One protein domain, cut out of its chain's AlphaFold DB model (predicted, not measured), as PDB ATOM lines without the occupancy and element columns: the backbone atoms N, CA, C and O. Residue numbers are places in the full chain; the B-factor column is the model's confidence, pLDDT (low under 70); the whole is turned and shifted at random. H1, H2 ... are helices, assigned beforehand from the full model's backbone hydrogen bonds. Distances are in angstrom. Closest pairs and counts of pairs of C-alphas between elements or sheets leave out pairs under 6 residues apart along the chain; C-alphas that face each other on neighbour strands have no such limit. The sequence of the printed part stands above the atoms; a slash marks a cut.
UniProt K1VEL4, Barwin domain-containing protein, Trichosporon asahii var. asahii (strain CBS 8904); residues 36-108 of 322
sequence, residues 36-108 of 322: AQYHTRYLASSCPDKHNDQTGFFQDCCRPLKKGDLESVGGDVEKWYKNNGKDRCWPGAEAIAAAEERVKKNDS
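What this domain is: This is residues 36 to 108 of the 322 residues of the protein "Barwin domain-containing protein" of Trichosporon asahii var. asahii (strain CBS 8904) (UniProt K1VEL4). The longest helix, H5, packs steeply on H1, with short helices H2, H3 and H4 strung on loops to one side. The 73 printed residues include five named helices, H1 to H5 in order, and no named strand: all helix. The whole is compact, radius of gyration of the C-alphas 12.4 A, spanning 35 by 31 by 19 A.

How they stand to each other: H5, residues 93 to 108, touches H1, residues 36 to 44, at a steep tilt of 65 degrees, closest C-alphas 95 and 44, 5.1 A. H3, residues 67 to 71, and H4, residues 77 to 83, only just touch, 3 C-alpha pairs within 8 A, closest Leu 70 and Trp 80. H2, residues 57 to 61, touches no helix. Every helix but H5, with 10 of 12, has each O i to N i+4 pair within hydrogen-bond range.

Where its parts are: Find C-alpha 93 at (21.572, 41.473, 35.821); H5 runs 22.7 A to C-alpha 108 at (15.027, 57.133, 20.785).

The domain as a whole: The printed part has no cut, one long link, residues 45 to 56, and low pLDDT at residue 52.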
ATOM      1  N   ALA A  36      10.145  41.938  23.934       91.38
ATOM      2  CA  ALA A  36      11.143  42.858  24.479       91.38
ATOM      3  C   ALA A  36      11.979  42.174  25.575       91.38
ATOM      4  O   ALA A  36      13.202  42.344  25.611       91.38
ATOM      5  N   GLN A  37      11.353  41.331  26.404       93.88
ATOM      6  CA  GLN A  37      12.045  40.480  27.381       93.88
ATOM      7  C   GLN A  37      13.021  39.501  26.698       93.88
ATOM      8  O   GLN A  37      14.200  39.445  27.064       93.88
ATOM      9  N   TYR A  38      12.563  38.786  25.664       95.31
ATOM     10  CA  TYR A  38      13.388  37.896  24.842       95.31
ATOM     11  C   TYR A  38      14.547  38.641  24.169       95.31
ATOM     12  O   TYR A  38      15.698  38.227  24.294       95.31
ATOM     13  N   HIS A  39      14.263  39.740  23.465       94.69
ATOM     14  CA  HIS A  39      15.242  40.472  22.665       94.69
ATOM     15  C   HIS A  39      16.340  41.091  23.542       94.69
ATOM     16  O   HIS A  39      17.527  40.920  23.263       94.69
ATOM     17  N   THR A  40      15.963  41.714  24.664       95.81
ATOM     18  CA  THR A  40      16.909  42.240  25.667       95.81
ATOM     19  C   THR A  40      17.856  41.144  26.159       95.81
ATOM     20  O   THR A  40      19.073  41.325  26.190       95.81
ATOM     21  N   ARG A  41      17.311  39.969  26.491       96.62
ATOM     22  CA  ARG A  41      18.079  38.808  26.955       96.62
ATOM     23  C   ARG A  41      18.981  38.217  25.865       96.62
ATOM     24  O   ARG A  41      20.113  37.833  26.148       96.62
ATOM     25  N   TYR A  42      18.497  38.160  24.629       96.12
ATOM     26  CA  TYR A  42      19.233  37.705  23.450       96.12
ATOM     27  C   TYR A  42      20.454  38.602  23.170       96.12
ATOM     28  O   TYR A  42      21.558  38.089  22.966       96.12
ATOM     29  N   LEU A  43      20.303  39.929  23.262       95.12
ATOM     30  CA  LEU A  43      21.429  40.866  23.192       95.12
ATOM     31  C   LEU A  43      22.390  40.703  24.382       95.12
ATOM     32  O   LEU A  43      23.597  40.590  24.178       95.12
ATOM     33  N   ALA A  44      21.873  40.637  25.614       96.94
ATOM     34  CA  ALA A  44      22.684  40.505  26.829       96.94
ATOM     35  C   ALA A  44      23.536  39.222  26.866       96.94
ATOM     36  O   ALA A  44      24.662  39.240  27.359       96.94
ATOM     37  N   SER A  45      23.035  38.113  26.314       95.00
ATOM     38  CA  SER A  45      23.768  36.843  26.214       95.00
ATOM     39  C   SER A  45      24.764  36.775  25.046       95.00
ATOM     40  O   SER A  45      25.383  35.720  24.855       95.00
ATOM     41  N   SER A  46      24.951  37.855  24.273       94.31
ATOM     42  CA  SER A  46      25.736  37.863  23.024       94.31
ATOM     43  C   SER A  46      25.279  36.766  22.054       94.31
ATOM     44  O   SER A  46      26.078  36.030  21.478       94.31
ATOM     45  N   CYS A  47      23.964  36.595  21.904       94.94
ATOM     46  CA  CYS A  47      23.414  35.602  20.988       94.94
ATOM     47  C   CYS A  47      23.726  35.859  19.502       94.94
ATOM     48  O   CYS A  47      24.013  34.867  18.830       94.94
ATOM     49  N   PRO A  48      23.754  37.111  18.981       88.31
ATOM     50  CA  PRO A  48      24.220  37.398  17.617       88.31
ATOM     51  C   PRO A  48      25.602  36.805  17.308       88.31
ATOM     52  O   PRO A  48      25.800  36.211  16.253       88.31
ATOM     53  N   ASP A  49      26.520  36.865  18.273       88.19
ATOM     54  CA  ASP A  49      27.905  36.409  18.120       88.19
ATOM     55  C   ASP A  49      28.048  34.872  18.188       88.19
ATOM     56  O   ASP A  49      29.117  34.326  17.919       88.19
ATOM     57  N   LYS A  50      26.981  34.156  18.579       87.25
ATOM     58  CA  LYS A  50      27.020  32.738  18.986       87.25
ATOM     59  C   LYS A  50      26.128  31.801  18.169       87.25
ATOM     60  O   LYS A  50      26.061  30.621  18.498       87.25
ATOM     61  N   HIS A  51      25.479  32.265  17.095       79.38
ATOM     62  CA  HIS A  51      24.649  31.412  16.212       79.38
ATOM     63  C   HIS A  51      25.375  30.145  15.735       79.38
ATOM     64  O   HIS A  51      24.771  29.081  15.648       79.38
ATOM     65  N   ASN A  52      26.680  30.260  15.474       69.62
ATOM     66  CA  ASN A  52      27.531  29.187  14.953       69.62
ATOM     67  C   ASN A  52      28.322  28.437  16.052       69.62
ATOM     68  O   ASN A  52      29.250  27.691  15.746       69.62
ATOM     69  N   ASP A  53      27.993  28.641  17.334       79.38
ATOM     70  CA  ASP A  53      28.685  28.001  18.458       79.38
ATOM     71  C   ASP A  53      28.319  26.508  18.581       79.38
ATOM     72  O   ASP A  53      27.234  26.132  19.043       79.38
ATOM     73  N   GLN A  54      29.276  25.643  18.226       76.50
ATOM     74  CA  GLN A  54      29.158  24.184  18.313       76.50
ATOM     75  C   GLN A  54      29.002  23.645  19.751       76.50
ATOM     76  O   GLN A  54      28.633  22.484  19.917       76.50
ATOM     77  N   THR A  55      29.184  24.454  20.806       87.44
ATOM     78  CA  THR A  55      28.825  24.064  22.189       87.44
ATOM     79  C   THR A  55      27.309  24.007  22.436       87.44
ATOM     80  O   THR A  55      26.858  23.799  23.570       87.44
ATOM     81  N   GLY A  56      26.497  24.247  21.400       89.19
ATOM     82  CA  GLY A  56      25.038  24.237  21.455       89.19
ATOM     83  C   GLY A  56      24.434  25.460  22.147       89.19
ATOM     84  O   GLY A  56      23.214  25.509  22.294       89.19
ATOM     85  N   PHE A  57      25.248  26.447  22.556       94.00
ATOM     86  CA  PHE A  57      24.809  27.626  23.314       94.00
ATOM     87  C   PHE A  57      23.609  28.324  22.666       94.00
ATOM     88  O   PHE A  57      22.645  28.653  23.352       94.00
ATOM     89  N   PHE A  58      23.623  28.497  21.340       91.44
ATOM     90  CA  PHE A  58      22.515  29.130  20.632       91.44
ATOM     91  C   PHE A  58      21.186  28.380  20.822       91.44
ATOM     92  O   PHE A  58      20.185  28.973  21.227       91.44
ATOM     93  N   GLN A  59      21.184  27.063  20.611       89.81
ATOM     94  CA  GLN A  59      19.990  26.230  20.781       89.81
ATOM     95  C   GLN A  59      19.543  26.146  22.246       89.81
ATOM     96  O   GLN A  59      18.346  26.092  22.524       89.81
ATOM     97  N   ASP A  60      20.497  26.165  23.181       93.00
ATOM     98  CA  ASP A  60      20.249  26.030  24.614       93.00
ATOM     99  C   ASP A  60      19.770  27.313  25.305       93.00
ATOM    100  O   ASP A  60      19.056  27.216  26.310       93.00
ATOM    101  N   CYS A  61      20.208  28.476  24.817       95.94
ATOM    102  CA  CYS A  61      20.125  29.759  25.520       95.94
ATOM    103  C   CYS A  61      19.443  30.869  24.704       95.94
ATOM    104  O   CYS A  61      18.744  31.703  25.277       95.94
ATOM    105  N   CYS A  62      19.618  30.894  23.381       96.19
ATOM    106  CA  CYS A  62      19.258  32.037  22.530       96.19
ATOM    107  C   CYS A  62      17.875  31.942  21.877       96.19
ATOM    108  O   CYS A  62      17.555  32.730  20.994       96.19
ATOM    109  N   ARG A  63      17.046  30.991  22.307       93.94
ATOM    110  CA  ARG A  63      15.672  30.809  21.820       93.94
ATOM    111  C   ARG A  63      14.661  31.486  22.757       93.94
ATOM    112  O   ARG A  63      14.952  31.584  23.953       93.94
ATOM    113  N   PRO A  64      13.480  31.899  22.258       94.81
ATOM    114  CA  PRO A  64      12.372  32.306  23.113       94.81
ATOM    115  C   PRO A  64      11.938  31.166  24.040       94.81
ATOM    116  O   PRO A  64      11.734  30.033  23.592       94.81
ATOM    117  N   LEU A  65      11.787  31.469  25.324       94.88
ATOM    118  CA  LEU A  65      11.192  30.580  26.317       94.88
ATOM    119  C   LEU A  65       9.677  30.490  26.096       94.88
ATOM    120  O   LEU A  65       9.062  31.398  25.532       94.88
ATOM    121  N   LYS A  66       9.048  29.396  26.541       94.06
ATOM    122  CA  LYS A  66       7.583  29.302  26.520       94.06
ATOM    123  C   LYS A  66       7.005  29.985  27.749       94.06
ATOM    124  O   LYS A  66       7.538  29.877  28.851       94.06
ATOM    125  N   LYS A  67       5.842  30.599  27.578       92.06
ATOM    126  CA  LYS A  67       5.117  31.288  28.643       92.06
ATOM    127  C   LYS A  67       4.773  30.363  29.810       92.06
ATOM    128  O   LYS A  67       5.091  30.692  30.943       92.06
ATOM    129  N   GLY A  68       4.252  29.165  29.529       92.31
ATOM    130  CA  GLY A  68       3.972  28.151  30.557       92.31
ATOM    131  C   GLY A  68       5.222  27.648  31.298       92.31
ATOM    132  O   GLY A  68       5.146  27.312  32.478       92.31
ATOM    133  N   ASP A  69       6.389  27.662  30.640       92.25
ATOM    134  CA  ASP A  69       7.658  27.313  31.285       92.25
ATOM    135  C   ASP A  69       8.049  28.413  32.304       92.25
ATOM    136  O   ASP A  69       8.479  28.097  33.416       92.25
ATOM    137  N   LEU A  70       7.813  29.695  31.985       92.38
ATOM    138  CA  LEU A  70       8.033  30.843  32.881       92.38
ATOM    139  C   LEU A  70       6.957  31.016  33.966       92.38
ATOM    140  O   LEU A  70       7.275  31.403  35.093       92.38
ATOM    141  N   GLU A  71       5.694  30.697  33.680       93.00
ATOM    142  CA  GLU A  71       4.600  30.713  34.663       93.00
ATOM    143  C   GLU A  71       4.917  29.800  35.859       93.00
ATOM    144  O   GLU A  71       4.660  30.178  37.003       93.00
ATOM    145  N   SER A  72       5.591  28.664  35.623       92.69
ATOM    146  CA  SER A  72       6.027  27.728  36.675       92.69
ATOM    147  C   SER A  72       6.974  28.336  37.727       92.69
ATOM    148  O   SER A  72       7.044  27.845  38.856       92.69
ATOM    149  N   VAL A  73       7.687  29.415  37.384       93.81
ATOM    150  CA  VAL A  73       8.620  30.123  38.278       93.81
ATOM    151  C   VAL A  73       8.146  31.524  38.677       93.81
ATOM    152  O   VAL A  73       8.767  32.129  39.557       93.81
ATOM    153  N   GLY A  74       7.029  31.999  38.113       94.19
ATOM    154  CA  GLY A  74       6.446  33.321  38.366       94.19
ATOM    155  C   GLY A  74       6.934  34.428  37.422       94.19
ATOM    156  O   GLY A  74       6.974  35.582  37.831       94.19
ATOM    157  N   GLY A  75       7.345  34.088  36.195       91.81
ATOM    158  CA  GLY A  75       7.897  35.033  35.206       91.81
ATOM    159  C   GLY A  75       9.403  35.309  35.346       91.81
ATOM    160  O   GLY A  75       9.992  35.979  34.501       91.81
ATOM    161  N   ASP A  76      10.033  34.775  36.391       94.44
ATOM    162  CA  ASP A  76      11.451  34.952  36.710       94.44
ATOM    163  C   ASP A  76      12.350  34.079  35.812       94.44
ATOM    164  O   ASP A  76      12.523  32.876  36.031       94.44
ATOM    165  N   VAL A  77      12.926  34.704  34.784       94.50
ATOM    166  CA  VAL A  77      13.791  34.048  33.791       94.50
ATOM    167  C   VAL A  77      15.120  33.566  34.393       94.50
ATOM    168  O   VAL A  77      15.607  32.500  34.015       94.50
ATOM    169  N   GLU A  78      15.697  34.290  35.360       95.94
ATOM    170  CA  GLU A  78      16.941  33.883  36.034       95.94
ATOM    171  C   GLU A  78      16.724  32.566  36.790       95.94
ATOM    172  O   GLU A  78      17.474  31.595  36.637       95.94
ATOM    173  N   LYS A  79      15.641  32.510  37.566       96.69
ATOM    174  CA  LYS A  79      15.197  31.324  38.299       96.69
ATOM    175  C   LYS A  79      14.787  30.184  37.372       96.69
ATOM    176  O   LYS A  79      15.015  29.029  37.728       96.69
ATOM    177  N   TRP A  80      14.240  30.469  36.186       96.31
ATOM    178  CA  TRP A  80      13.997  29.430  35.182       96.31
ATOM    179  C   TRP A  80      15.297  28.745  34.754       96.31
ATOM    180  O   TRP A  80      15.392  27.517  34.819       96.31
ATOM    181  N   TYR A  81      16.314  29.521  34.368       96.19
ATOM    182  CA  TYR A  81      17.598  28.969  33.933       96.19
ATOM    183  C   TYR A  81      18.299  28.184  35.048       96.19
ATOM    184  O   TYR A  81      18.747  27.062  34.800       96.19
ATOM    185  N   LYS A  82      18.295  28.707  36.281       95.50
ATOM    186  CA  LYS A  82      18.819  28.020  37.477       95.50
ATOM    187  C   LYS A  82      18.116  26.685  37.738       95.50
ATOM    188  O   LYS A  82      18.767  25.649  37.852       95.50
ATOM    189  N   ASN A  83      16.782  26.676  37.757       96.81
ATOM    190  CA  ASN A  83      15.994  25.468  38.025       96.81
ATOM    191  C   ASN A  83      16.162  24.371  36.958       96.81
ATOM    192  O   ASN A  83      15.933  23.200  37.254       96.81
ATOM    193  N   ASN A  84      16.562  24.732  35.735       95.62
ATOM    194  CA  ASN A  84      16.768  23.799  34.625       95.62
ATOM    195  C   ASN A  84      18.250  23.425  34.401       95.62
ATOM    196  O   ASN A  84      18.573  22.826  33.375       95.62
ATOM    197  N   GLY A  85      19.162  23.776  35.321       95.75
ATOM    198  CA  GLY A  85      20.600  23.480  35.190       95.75
ATOM    199  C   GLY A  85      21.274  24.207  34.019       95.75
ATOM    200  O   GLY A  85      22.283  23.750  33.484       95.75
ATOM    201  N   LYS A  86      20.688  25.327  33.585       95.44
ATOM    202  CA  LYS A  86      21.089  26.122  32.420       95.44
ATOM    203  C   LYS A  86      21.685  27.469  32.838       95.44
ATOM    204  O   LYS A  86      21.538  28.454  32.120       95.44
ATOM    205  N   ASP A  87      22.398  27.512  33.965       95.25
ATOM    206  CA  ASP A  87      23.052  28.721  34.496       95.25
ATOM    207  C   ASP A  87      23.885  29.462  33.438       95.25
ATOM    208  O   ASP A  87      23.847  30.687  33.370       95.25
ATOM    209  N   ARG A  88      24.553  28.716  32.537       94.75
ATOM    210  CA  ARG A  88      25.344  29.267  31.417       94.75
ATOM    211  C   ARG A  88      24.563  30.184  30.468       94.75
ATOM    212  O   ARG A  88      25.182  30.922  29.710       94.75
ATOM    213  N   CYS A  89      23.234  30.109  30.468       95.81
ATOM    214  CA  CYS A  89      22.360  30.881  29.592       95.81
ATOM    215  C   CYS A  89      21.897  32.215  30.191       95.81
ATOM    216  O   CYS A  89      21.361  33.043  29.451       95.81
ATOM    217  N   TRP A  90      22.074  32.426  31.501       96.31
ATOM    218  CA  TRP A  90      21.744  33.689  32.153       96.31
ATOM    219  C   TRP A  90      22.937  34.655  32.069       96.31
ATOM    220  O   TRP A  90      24.003  34.335  32.594       96.31
ATOM    221  N   PRO A  91      22.792  35.841  31.448       95.62
ATOM    222  CA  PRO A  91      23.914  36.757  31.249       95.62
ATOM    223  C   PRO A  91      24.236  37.619  32.483       95.62
ATOM    224  O   PRO A  91      25.226  38.346  32.480       95.62
ATOM    225  N   GLY A  92      23.425  37.538  33.544       96.56
ATOM    226  CA  GLY A  92      23.549  38.374  34.737       96.56
ATOM    227  C   GLY A  92      22.804  39.708  34.619       96.56
ATOM    228  O   GLY A  92      22.621  40.253  33.529       96.56
ATOM    229  N   ALA A  93      22.378  40.251  35.762       96.06
ATOM    230  CA  ALA A  93      21.572  41.473  35.821       96.06
ATOM    231  C   ALA A  93      22.273  42.704  35.209       96.06
ATOM    232  O   ALA A  93      21.617  43.527  34.577       96.06
ATOM    233  N   GLU A  94      23.599  42.808  35.339       96.88
ATOM    234  CA  GLU A  94      24.391  43.900  34.751       96.88
ATOM    235  C   GLU A  94      24.339  43.889  33.214       96.88
ATOM    236  O   GLU A  94      24.166  44.936  32.590       96.88
ATOM    237  N   ALA A  95      24.421  42.705  32.597       96.12
ATOM    238  CA  ALA A  95      24.336  42.551  31.147       96.12
ATOM    239  C   ALA A  95      22.910  42.795  30.622       96.12
ATOM    240  O   ALA A  95      22.753  43.415  29.572       96.12
ATOM    241  N   ILE A  96      21.876  42.370  31.366       97.19
ATOM    242  CA  ILE A  96      20.474  42.714  31.070       97.19
ATOM    243  C   ILE A  96      20.282  44.235  31.083       97.19
ATOM    244  O   ILE A  96      19.828  44.796  30.090       97.19
ATOM    245  N   ALA A  97      20.704  44.919  32.151       96.75
ATOM    246  CA  ALA A  97      20.582  46.373  32.262       96.75
ATOM    247  C   ALA A  97      21.352  47.113  31.149       96.75
ATOM    248  O   ALA A  97      20.847  48.078  30.573       96.75
ATOM    249  N   ALA A  98      22.547  46.630  30.791       95.31
ATOM    250  CA  ALA A  98      23.328  47.167  29.680       95.31
ATOM    251  C   ALA A  98      22.685  46.920  28.300       95.31
ATOM    252  O   ALA A  98      22.899  47.720  27.389       95.31
ATOM    253  N   ALA A  99      21.906  45.847  28.129       94.75
ATOM    254  CA  ALA A  99      21.148  45.575  26.909       94.75
ATOM    255  C   ALA A  99      19.869  46.424  26.824       94.75
ATOM    256  O   ALA A  99      19.628  47.036  25.785       94.75
ATOM    257  N   GLU A 100      19.103  46.554  27.914       95.50
ATOM    258  CA  GLU A 100      17.944  47.460  27.970       95.50
ATOM    259  C   GLU A 100      18.330  48.896  27.584       95.50
ATOM    260  O   GLU A 100      17.617  49.576  26.852       95.50
ATOM    261  N   GLU A 101      19.481  49.359  28.073       94.69
ATOM    262  CA  GLU A 101      20.018  50.699  27.828       94.69
ATOM    263  C   GLU A 101      20.541  50.898  26.388       94.69
ATOM    264  O   GLU A 101      20.770  52.035  25.968       94.69
ATOM    265  N   ARG A 102      20.709  49.817  25.609       91.12
ATOM    266  CA  ARG A 102      20.918  49.878  24.150       91.12
ATOM    267  C   ARG A 102      19.580  49.981  23.419       91.12
ATOM    268  O   ARG A 102      19.414  50.903  22.629       91.12
ATOM    269  N   VAL A 103      18.615  49.120  23.754       89.88
ATOM    270  CA  VAL A 103      17.261  49.129  23.159       89.88
ATOM    271  C   VAL A 103      16.616  50.517  23.304       89.88
ATOM    272  O   VAL A 103      16.303  51.157  22.302       89.88
ATOM    273  N   LYS A 104      16.584  51.069  24.528       91.12
ATOM    274  CA  LYS A 104      16.040  52.414  24.828       91.12
ATOM    275  C   LYS A 104      16.700  53.539  24.013       91.12
ATOM    276  O   LYS A 104      16.046  54.527  23.664       91.12
ATOM    277  N   LYS A 105      18.000  53.423  23.712       87.88
ATOM    278  CA  LYS A 105      18.723  54.400  22.880       87.88
ATOM    279  C   LYS A 105      18.331  54.303  21.412       87.88
ATOM    280  O   LYS A 105      18.224  55.341  20.760       87.88
ATOM    281  N   ASN A 106      18.088  53.100  20.906       80.00
ATOM    282  CA  ASN A 106      17.772  52.884  19.499       80.00
ATOM    283  C   ASN A 106      16.304  53.234  19.189       80.00
ATOM    284  O   ASN A 106      16.057  53.943  18.210       80.00
ATOM    285  N   ASP A 107      15.373  52.936  20.105       77.38
ATOM    286  CA  ASP A 107      14.001  53.481  20.100       77.38
ATOM    287  C   ASP A 107      14.004  55.021  19.990       77.38
ATOM    288  O   ASP A 107      13.288  55.624  19.184       77.38
ATOM    289  N   SER A 108      14.872  55.672  20.774       71.38
ATOM    290  CA  SER A 108      15.027  57.133  20.785       71.38
ATOM    291  C   SER A 108      15.618  57.682  19.476       71.38
ATOM    292  O   SER A 108      15.260  58.779  19.045       71.38
TER     293      SER A 108